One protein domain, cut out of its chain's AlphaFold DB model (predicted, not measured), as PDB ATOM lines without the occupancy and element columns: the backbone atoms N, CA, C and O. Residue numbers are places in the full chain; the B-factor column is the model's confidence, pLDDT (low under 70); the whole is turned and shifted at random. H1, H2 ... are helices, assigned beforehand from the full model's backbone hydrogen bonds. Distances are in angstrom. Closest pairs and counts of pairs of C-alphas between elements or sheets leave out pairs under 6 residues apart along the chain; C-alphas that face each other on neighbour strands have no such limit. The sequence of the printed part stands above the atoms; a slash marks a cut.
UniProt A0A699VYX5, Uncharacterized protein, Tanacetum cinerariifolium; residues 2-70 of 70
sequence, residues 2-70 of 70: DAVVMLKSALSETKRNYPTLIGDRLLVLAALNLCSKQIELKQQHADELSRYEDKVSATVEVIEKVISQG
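Overview. This is residues 2 to 70 of the 70 residues of an uncharacterized protein of Tanacetum cinerariifolium (UniProt A0A699VYX5). One long helix, H2, makes almost the whole length, and a short helix, H1, crosses it steeply near its first residues; residues 35 to 70 stick out as a bare arm. The printed part has 69 residues with two named helices, H1 then H2, and no named strand; the class is all helix. It is extended, with a radius of gyration of the C-alphas of 22.0 A and spans of 71 by 19 by 15 A.

Along the chain. H2, residues 24 to 69, is 67.8 A long and ends with C-alpha 69 at (59.496, 6.266, 9.802). H1, residues 2 to 17, is 22.6 A long and begins with C-alpha 2 at (56.370, -32.901, 45.274).

Arrangement. H2 touches H1 with residues 26 to 34 alone. The closest C-alphas, of Ala 30 and Ala 10, are 5.3 A apart. The helices run opposite ways at a steep tilt of 63 degrees. In H1 and H2 every O i to N i+4 pair is within hydrogen-bond range.

Size, cuts and confidence. The C-alphas farthest apart, of Thr 20 and Gly 70, are 71.6 A apart. The printed part has no cut. The link from H1 to H2, 6 residues, is short. Residue 70 alone has a pLDDT under 70.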
ATOM      1  N   ASP A   2      57.394 -33.943  45.154       81.81
ATOM      2  CA  ASP A   2      56.370 -32.901  45.274       81.81
ATOM      3  C   ASP A   2      54.944 -33.437  45.151       81.81
ATOM      4  O   ASP A   2      54.054 -32.976  45.855       81.81
ATOM      5  N   ALA A   3      54.726 -34.485  44.351       81.81
ATOM      6  CA  ALA A   3      53.406 -35.099  44.195       81.81
ATOM      7  C   ALA A   3      52.853 -35.675  45.516       81.81
ATOM      8  O   ALA A   3      51.666 -35.549  45.807       81.81
ATOM      9  N   VAL A   4      53.718 -36.260  46.354       87.00
ATOM     10  CA  VAL A   4      53.325 -36.800  47.669       87.00
ATOM     11  C   VAL A   4      52.947 -35.669  48.626       87.00
ATOM     12  O   VAL A   4      52.000 -35.808  49.401       87.00
ATOM     13  N   VAL A   5      53.661 -34.544  48.566       90.44
ATOM     14  CA  VAL A   5      53.352 -33.347  49.361       90.44
ATOM     15  C   VAL A   5      52.018 -32.747  48.920       90.44
ATOM     16  O   VAL A   5      51.163 -32.488  49.768       90.44
ATOM     17  N   MET A   6      51.794 -32.612  47.608       88.19
ATOM     18  CA  MET A   6      50.524 -32.137  47.049       88.19
ATOM     19  C   MET A   6      49.355 -33.020  47.487       88.19
ATOM     20  O   MET A   6      48.343 -32.506  47.962       88.19
ATOM     21  N   LEU A   7      49.514 -34.345  47.413       87.62
ATOM     22  CA  LEU A   7      48.475 -35.282  47.828       87.62
ATOM     23  C   LEU A   7      48.172 -35.173  49.329       87.62
ATOM     24  O   LEU A   7      47.008 -35.122  49.717       87.62
ATOM     25  N   LYS A   8      49.195 -35.086  50.189       89.69
ATOM     26  CA  LYS A   8      49.004 -34.910  51.641       89.69
ATOM     27  C   LYS A   8      48.306 -33.593  51.982       89.69
ATOM     28  O   LYS A   8      47.452 -33.573  52.871       89.69
ATOM     29  N   SER A   9      48.643 -32.516  51.272       91.69
ATOM     30  CA  SER A   9      47.978 -31.220  51.424       91.69
ATOM     31  C   SER A   9      46.506 -31.313  51.023       91.69
ATOM     32  O   SER A   9      45.636 -30.960  51.818       91.69
ATOM     33  N   ALA A  10      46.219 -31.877  49.845       90.12
ATOM     34  CA  ALA A  10      44.858 -32.055  49.343       90.12
ATOM     35  C   ALA A  10      44.010 -32.942  50.270       90.12
ATOM     36  O   ALA A  10      42.850 -32.632  50.535       90.12
ATOM     37  N   LEU A  11      44.586 -34.013  50.825       91.38
ATOM     38  CA  LEU A  11      43.917 -34.874  51.806       91.38
ATOM     39  C   LEU A  11      43.591 -34.129  53.102       91.38
ATOM     40  O   LEU A  11      42.490 -34.272  53.633       91.38
ATOM     41  N   SER A  12      44.533 -33.333  53.609       92.19
ATOM     42  CA  SER A  12      44.351 -32.567  54.849       92.19
ATOM     43  C   SER A  12      43.265 -31.504  54.693       92.19
ATOM     44  O   SER A  12      42.398 -31.368  55.555       92.19
ATOM     45  N   GLU A  13      43.266 -30.798  53.564       91.81
ATOM     46  CA  GLU A  13      42.254 -29.800  53.219       91.81
ATOM     47  C   GLU A  13      40.875 -30.439  53.015       91.81
ATOM     48  O   GLU A  13      39.887 -30.000  53.607       91.81
ATOM     49  N   THR A  14      40.810 -31.545  52.269       89.75
ATOM     50  CA  THR A  14      39.551 -32.260  52.025       89.75
ATOM     51  C   THR A  14      38.973 -32.814  53.329       89.75
ATOM     52  O   THR A  14      37.778 -32.685  53.566       89.75
ATOM     53  N   LYS A  15      39.802 -33.354  54.233       90.81
ATOM     54  CA  LYS A  15      39.340 -33.847  55.541       90.81
ATOM     55  C   LYS A  15      38.813 -32.721  56.428       90.81
ATOM     56  O   LYS A  15      37.857 -32.926  57.168       90.81
ATOM     57  N   ARG A  16      39.425 -31.534  56.365       92.50
ATOM     58  CA  ARG A  16      38.965 -30.353  57.109       92.50
ATOM     59  C   ARG A  16      37.603 -29.868  56.608       92.50
ATOM     60  O   ARG A  16      36.753 -29.539  57.427       92.50
ATOM     61  N   ASN A  17      37.400 -29.850  55.292       90.19
ATOM     62  CA  ASN A  17      36.149 -29.397  54.676       90.19
ATOM     63  C   ASN A  17      35.035 -30.456  54.768       90.19
ATOM     64  O   ASN A  17      33.859 -30.110  54.845       90.19
ATOM     65  N   TYR A  18      35.406 -31.738  54.802       90.31
ATOM     66  CA  TYR A  18      34.489 -32.876  54.828       90.31
ATOM     67  C   TYR A  18      34.890 -33.886  55.919       90.31
ATOM     68  O   TYR A  18      35.366 -34.983  55.613       90.31
ATOM     69  N   PRO A  19      34.692 -33.557  57.209       88.19
ATOM     70  CA  PRO A  19      35.183 -34.366  58.330       88.19
ATOM     71  C   PRO A  19      34.529 -35.752  58.444       88.19
ATOM     72  O   PRO A  19      35.086 -36.641  59.083       88.19
ATOM     73  N   THR A  20      33.364 -35.951  57.823       91.06
ATOM     74  CA  THR A  20      32.649 -37.235  57.789       91.06
ATOM     75  C   THR A  20      33.166 -38.191  56.709       91.06
ATOM     76  O   THR A  20      32.806 -39.368  56.724       91.06
ATOM     77  N   LEU A  21      34.009 -37.725  55.775       86.56
ATOM     78  CA  LEU A  21      34.628 -38.569  54.752       86.56
ATOM     79  C   LEU A  21      35.916 -39.204  55.286       86.56
ATOM     80  O   LEU A  21      36.804 -38.532  55.809       86.56
ATOM     81  N   ILE A  22      36.029 -40.524  55.124       88.25
ATOM     82  CA  ILE A  22      37.130 -41.341  55.647       88.25
ATOM     83  C   ILE A  22      37.579 -42.317  54.551       88.25
ATOM     84  O   ILE A  22      36.782 -42.700  53.690       88.25
ATOM     85  N   GLY A  23      38.851 -42.722  54.586       88.94
ATOM     86  CA  GLY A  23      39.387 -43.778  53.724       88.94
ATOM     87  C   GLY A  23      39.293 -43.434  52.238       88.94
ATOM     88  O   GLY A  23      39.595 -42.312  51.831       88.94
ATOM     89  N   ASP A  24      38.846 -44.391  51.430       91.31
ATOM     90  CA  ASP A  24      38.878 -44.289  49.966       91.31
ATOM     91  C   ASP A  24      38.037 -43.135  49.420       91.31
ATOM     92  O   ASP A  24      38.437 -42.469  48.470       91.31
ATOM     93  N   ARG A  25      36.895 -42.824  50.047       90.00
ATOM     94  CA  ARG A  25      36.042 -41.705  49.605       90.00
ATOM     95  C   ARG A  25      36.735 -40.357  49.780       90.00
ATOM     96  O   ARG A  25      36.597 -39.482  48.929       90.00
ATOM     97  N   LEU A  26      37.500 -40.205  50.862       92.00
ATOM     98  CA  LEU A  26      38.316 -39.017  51.096       92.00
ATOM     99  C   LEU A  26      39.449 -38.927  50.064       92.00
ATOM    100  O   LEU A  26      39.699 -37.853  49.522       92.00
ATOM    101  N   LEU A  27      40.105 -40.055  49.779       92.25
ATOM    102  CA  LEU A  27      41.188 -40.131  48.801       92.25
ATOM    103  C   LEU A  27      40.710 -39.760  47.392       92.25
ATOM    104  O   LEU A  27      41.335 -38.933  46.731       92.25
ATOM    105  N   VAL A  28      39.584 -40.328  46.957       93.81
ATOM    106  CA  VAL A  28      38.992 -40.044  45.645       93.81
ATOM    107  C   VAL A  28      38.609 -38.572  45.532       93.81
ATOM    108  O   VAL A  28      38.953 -37.935  44.538       93.81
ATOM    109  N   LEU A  29      37.962 -37.995  46.549       93.12
ATOM    110  CA  LEU A  29      37.589 -36.581  46.515       93.12
ATOM    111  C   LEU A  29      38.817 -35.660  46.484       93.12
ATOM    112  O   LEU A  29      38.849 -34.714  45.703       93.12
ATOM    113  N   ALA A  30      39.854 -35.957  47.272       92.19
ATOM    114  CA  ALA A  30      41.098 -35.191  47.244       92.19
ATOM    115  C   ALA A  30      41.789 -35.259  45.870       92.19
ATOM    116  O   ALA A  30      42.291 -34.244  45.386       92.19
ATOM    117  N   ALA A  31      41.781 -36.428  45.220       91.81
ATOM    118  CA  ALA A  31      42.315 -36.591  43.871       91.81
ATOM    119  C   ALA A  31      41.506 -35.793  42.833       91.81
ATOM    120  O   ALA A  31      42.092 -35.084  42.019       91.81
ATOM    121  N   LEU A  32      40.171 -35.849  42.895       93.00
ATOM    122  CA  LEU A  32      39.295 -35.069  42.014       93.00
ATOM    123  C   LEU A  32      39.509 -33.560  42.186       93.00
ATOM    124  O   LEU A  32      39.634 -32.846  41.192       93.00
ATOM    125  N   ASN A  33      39.631 -33.087  43.427       90.88
ATOM    126  CA  ASN A  33      39.917 -31.682  43.724       90.88
ATOM    127  C   ASN A  33      41.270 -31.242  43.150       90.88
ATOM    128  O   ASN A  33      41.375 -30.158  42.577       90.88
ATOM    129  N   LEU A  34      42.301 -32.089  43.255       91.06
ATOM    130  CA  LEU A  34      43.618 -31.801  42.687       91.06
ATOM    131  C   LEU A  34      43.558 -31.703  41.154       91.06
ATOM    132  O   LEU A  34      44.113 -30.768  40.580       91.06
ATOM    133  N   CYS A  35      42.847 -32.625  40.502       91.38
ATOM    134  CA  CYS A  35      42.645 -32.602  39.054       91.38
ATOM    135  C   CYS A  35      41.867 -31.358  38.602       91.38
ATOM    136  O   CYS A  35      42.276 -30.708  37.643       91.38
ATOM    137  N   SER A  36      40.792 -30.994  39.309       92.00
ATOM    138  CA  SER A  36      40.013 -29.782  39.018       92.00
ATOM    139  C   SER A  36      40.890 -28.534  39.096       92.00
ATOM    140  O   SER A  36      40.966 -27.759  38.146       92.00
ATOM    141  N   LYS A  37      41.655 -28.396  40.185       91.12
ATOM    142  CA  LYS A  37      42.584 -27.279  40.373       91.12
ATOM    143  C   LYS A  37      43.662 -27.229  39.291       91.12
ATOM    144  O   LYS A  37      44.058 -26.154  38.855       91.12
ATOM    145  N   GLN A  38      44.137 -28.384  38.828       90.88
ATOM    146  CA  GLN A  38      45.110 -28.437  37.740       90.88
ATOM    147  C   GLN A  38      44.521 -27.955  36.407       90.88
ATOM    148  O   GLN A  38      45.239 -27.336  35.622       90.88
ATOM    149  N   ILE A  39      43.240 -28.222  36.141       94.25
ATOM    150  CA  ILE A  39      42.545 -27.718  34.947       94.25
ATOM    151  C   ILE A  39      42.409 -26.195  35.021       94.25
ATOM    152  O   ILE A  39      42.771 -25.513  34.066       94.25
ATOM    153  N   GLU A  40      41.975 -25.662  36.165       94.88
ATOM    154  CA  GLU A  40      41.851 -24.215  36.383       94.88
ATOM    155  C   GLU A  40      43.189 -23.490  36.195       94.88
ATOM    156  O   GLU A  40      43.260 -22.506  35.463       94.88
ATOM    157  N   LEU A  41      44.270 -24.011  36.786       93.62
ATOM    158  CA  LEU A  41      45.610 -23.435  36.634       93.62
ATOM    159  C   LEU A  41      46.083 -23.449  35.177       93.62
ATOM    160  O   LEU A  41      46.680 -22.482  34.713       93.62
ATOM    161  N   LYS A  42      45.803 -24.526  34.430       94.31
ATOM    162  CA  LYS A  42      46.125 -24.582  32.997       94.31
ATOM    163  C   LYS A  42      45.367 -23.522  32.204       94.31
ATOM    164  O   LYS A  42      45.950 -22.930  31.303       94.31
ATOM    165  N   GLN A  43      44.099 -23.293  32.532       95.81
ATOM    166  CA  GLN A  43      43.292 -22.277  31.867       95.81
ATOM    167  C   GLN A  43      43.797 -20.865  32.186       95.81
ATOM    168  O   GLN A  43      44.028 -20.086  31.269       95.81
ATOM    169  N   GLN A  44      44.089 -20.579  33.457       95.38
ATOM    170  CA  GLN A  44      44.685 -19.306  33.875       95.38
ATOM    171  C   GLN A  44      46.024 -19.040  33.181       95.38
ATOM    172  O   GLN A  44      46.243 -17.948  32.669       95.38
ATOM    173  N   HIS A  45      46.899 -20.045  33.102       93.81
ATOM    174  CA  HIS A  45      48.172 -19.908  32.395       93.81
ATOM    175  C   HIS A  45      47.984 -19.644  30.895       93.81
ATOM    176  O   HIS A  45      48.748 -18.873  30.321       93.81
ATOM    177  N   ALA A  46      46.991 -20.267  30.253       93.50
ATOM    178  CA  ALA A  46      46.693 -20.017  28.843       93.50
ATOM    179  C   ALA A  46      46.215 -18.572  28.617       93.50
ATOM    180  O   ALA A  46      46.698 -17.902  27.705       93.50
ATOM    181  N   ASP A  47      45.338 -18.070  29.487       96.25
ATOM    182  CA  ASP A  47      44.847 -16.690  29.429       96.25
ATOM    183  C   ASP A  47      45.973 -15.673  29.675       96.25
ATOM    184  O   ASP A  47      46.063 -14.645  28.999       96.25
ATOM    185  N   GLU A  48      46.857 -15.951  30.635       95.25
ATOM    186  CA  GLU A  48      48.033 -15.122  30.895       95.25
ATOM    187  C   GLU A  48      48.986 -15.105  29.699       95.25
ATOM    188  O   GLU A  48      49.445 -14.029  29.314       95.25
ATOM    189  N   LEU A  49      49.248 -16.263  29.085       96.12
ATOM    190  CA  LEU A  49      50.118 -16.362  27.917       96.12
ATOM    191  C   LEU A  49      49.565 -15.553  26.742       96.12
ATOM    192  O   LEU A  49      50.295 -14.739  26.188       96.12
ATOM    193  N   SER A  50      48.271 -15.691  26.439       95.56
ATOM    194  CA  SER A  50      47.610 -14.911  25.384       95.56
ATOM    195  C   SER A  50      47.741 -13.403  25.630       95.56
ATOM    196  O   SER A  50      48.120 -12.650  24.735       95.56
ATOM    197  N   ARG A  51      47.549 -12.945  26.874       95.19
ATOM    198  CA  ARG A  51      47.760 -11.530  27.226       95.19
ATOM    199  C   ARG A  51      49.206 -11.076  27.038       95.19
ATOM    200  O   ARG A  51      49.441  -9.905  26.732       95.19
ATOM    201  N   TYR A  52      50.184 -11.942  27.296       95.44
ATOM    202  CA  TYR A  52      51.590 -11.619  27.057       95.44
ATOM    203  C   TYR A  52      51.910 -11.568  25.561       95.44
ATOM    204  O   TYR A  52      52.607 -10.646  25.141       95.44
ATOM    205  N   GLU A  53      51.367 -12.488  24.765       94.12
ATOM    206  CA  GLU A  53      51.501 -12.495  23.305       94.12
ATOM    207  C   GLU A  53      50.962 -11.198  22.684       94.12
ATOM    208  O   GLU A  53      51.655 -10.574  21.877       94.12
ATOM    209  N   ASP A  54      49.797 -10.725  23.133       94.38
ATOM    210  CA  ASP A  54      49.208  -9.461  22.672       94.38
ATOM    211  C   ASP A  54      50.115  -8.260  22.977       94.38
ATOM    212  O   ASP A  54      50.359  -7.404  22.123       94.38
ATOM    213  N   LYS A  55      50.658  -8.194  24.199       94.62
ATOM    214  CA  LYS A  55      51.562  -7.109  24.613       94.62
ATOM    215  C   LYS A  55      52.850  -7.096  23.802       94.62
ATOM    216  O   LYS A  55      53.327  -6.023  23.427       94.62
ATOM    217  N   VAL A  56      53.429  -8.272  23.561       95.62
ATOM    218  CA  VAL A  56      54.650  -8.400  22.762       95.62
ATOM    219  C   VAL A  56      54.367  -7.974  21.328       95.62
ATOM    220  O   VAL A  56      55.099  -7.138  20.807       95.62
ATOM    221  N   SER A  57      53.275  -8.454  20.734       94.94
ATOM    222  CA  SER A  57      52.875  -8.103  19.366       94.94
ATOM    223  C   SER A  57      52.674  -6.596  19.205       94.94
ATOM    224  O   SER A  57      53.281  -5.985  18.330       94.94
ATOM    225  N   ALA A  58      51.937  -5.960  20.121       93.88
ATOM    226  CA  ALA A  58      51.748  -4.509  20.113       93.88
ATOM    227  C   ALA A  58      53.075  -3.740  20.249       93.88
ATOM    228  O   ALA A  58      53.269  -2.700  19.619       93.88
ATOM    229  N   THR A  59      54.009  -4.248  21.057       93.94
ATOM    230  CA  THR A  59      55.334  -3.632  21.215       93.94
ATOM    231  C   THR A  59      56.157  -3.751  19.933       93.94
ATOM    232  O   THR A  59      56.793  -2.781  19.523       93.94
ATOM    233  N   VAL A  60      56.119  -4.914  19.277       95.69
ATOM    234  CA  VAL A  60      56.788  -5.145  17.990       95.69
ATOM    235  C   VAL A  60      56.230  -4.208  16.920       95.69
ATOM    236  O   VAL A  60      57.013  -3.517  16.276       95.69
ATOM    237  N   GLU A  61      54.906  -4.079  16.804       94.00
ATOM    238  CA  GLU A  61      54.280  -3.156  15.845       94.00
ATOM    239  C   GLU A  61      54.728  -1.700  16.038       94.00
ATOM    240  O   GLU A  61      54.914  -0.958  15.071       94.00
ATOM    241  N   VAL A  62      54.892  -1.256  17.289       95.25
ATOM    242  CA  VAL A  62      55.392   0.094  17.586       95.25
ATOM    243  C   VAL A  62      56.838   0.248  17.123       95.25
ATOM    244  O   VAL A  62      57.168   1.253  16.494       95.25
ATOM    245  N   ILE A  63      57.693  -0.740  17.394       94.31
ATOM    246  CA  ILE A  63      59.097  -0.728  16.962       94.31
ATOM    247  C   ILE A  63      59.184  -0.691  15.433       94.31
ATOM    248  O   ILE A  63      59.908   0.136  14.884       94.31
ATOM    249  N   GLU A  64      58.410  -1.526  14.739       94.44
ATOM    250  CA  GLU A  64      58.362  -1.563  13.275       94.44
ATOM    251  C   GLU A  64      57.921  -0.223  12.678       94.44
ATOM    252  O   GLU A  64      58.527   0.257  11.716       94.44
ATOM    253  N   LYS A  65      56.909   0.424  13.273       92.31
ATOM    254  CA  LYS A  65      56.468   1.768  12.866       92.31
ATOM    255  C   LYS A  65      57.569   2.808  13.036       92.31
ATOM    256  O   LYS A  65      57.758   3.616  12.133       92.31
ATOM    257  N   VAL A  66      58.289   2.789  14.157       94.25
ATOM    258  CA  VAL A  66      59.393   3.729  14.412       94.25
ATOM    259  C   VAL A  66      60.534   3.516  13.417       94.25
ATOM    260  O   VAL A  66      61.025   4.488  12.856       94.25
ATOM    261  N   ILE A  67      60.919   2.264  13.152       93.38
ATOM    262  CA  ILE A  67      61.976   1.939  12.180       93.38
ATOM    263  C   ILE A  67      61.570   2.355  10.763       93.38
ATOM    264  O   ILE A  67      62.394   2.870  10.023       93.38
ATOM    265  N   SER A  68      60.307   2.157  10.381       87.06
ATOM    266  CA  SER A  68      59.826   2.494   9.032       87.06
ATOM    267  C   SER A  68      59.673   4.001   8.790       87.06
ATOM    268  O   SER A  68      59.509   4.421   7.646       87.06
ATOM    269  N   GLN A  69      59.652   4.807   9.856       75.38
ATOM    270  CA  GLN A  69      59.496   6.266   9.802       75.38
ATOM    271  C   GLN A  69      60.817   7.035   9.976       75.38
ATOM    272  O   GLN A  69      60.809   8.256   9.809       75.38
ATOM    273  N   GLY A  70      61.914   6.356  10.328       61.28
ATOM    274  CA  GLY A  70      63.265   6.923  10.446       61.28
ATOM    275  C   GLY A  70      64.136   6.592   9.244       61.28
ATOM    276  O   GLY A  70      64.969   7.454   8.893       61.28
TER     277      GLY A  70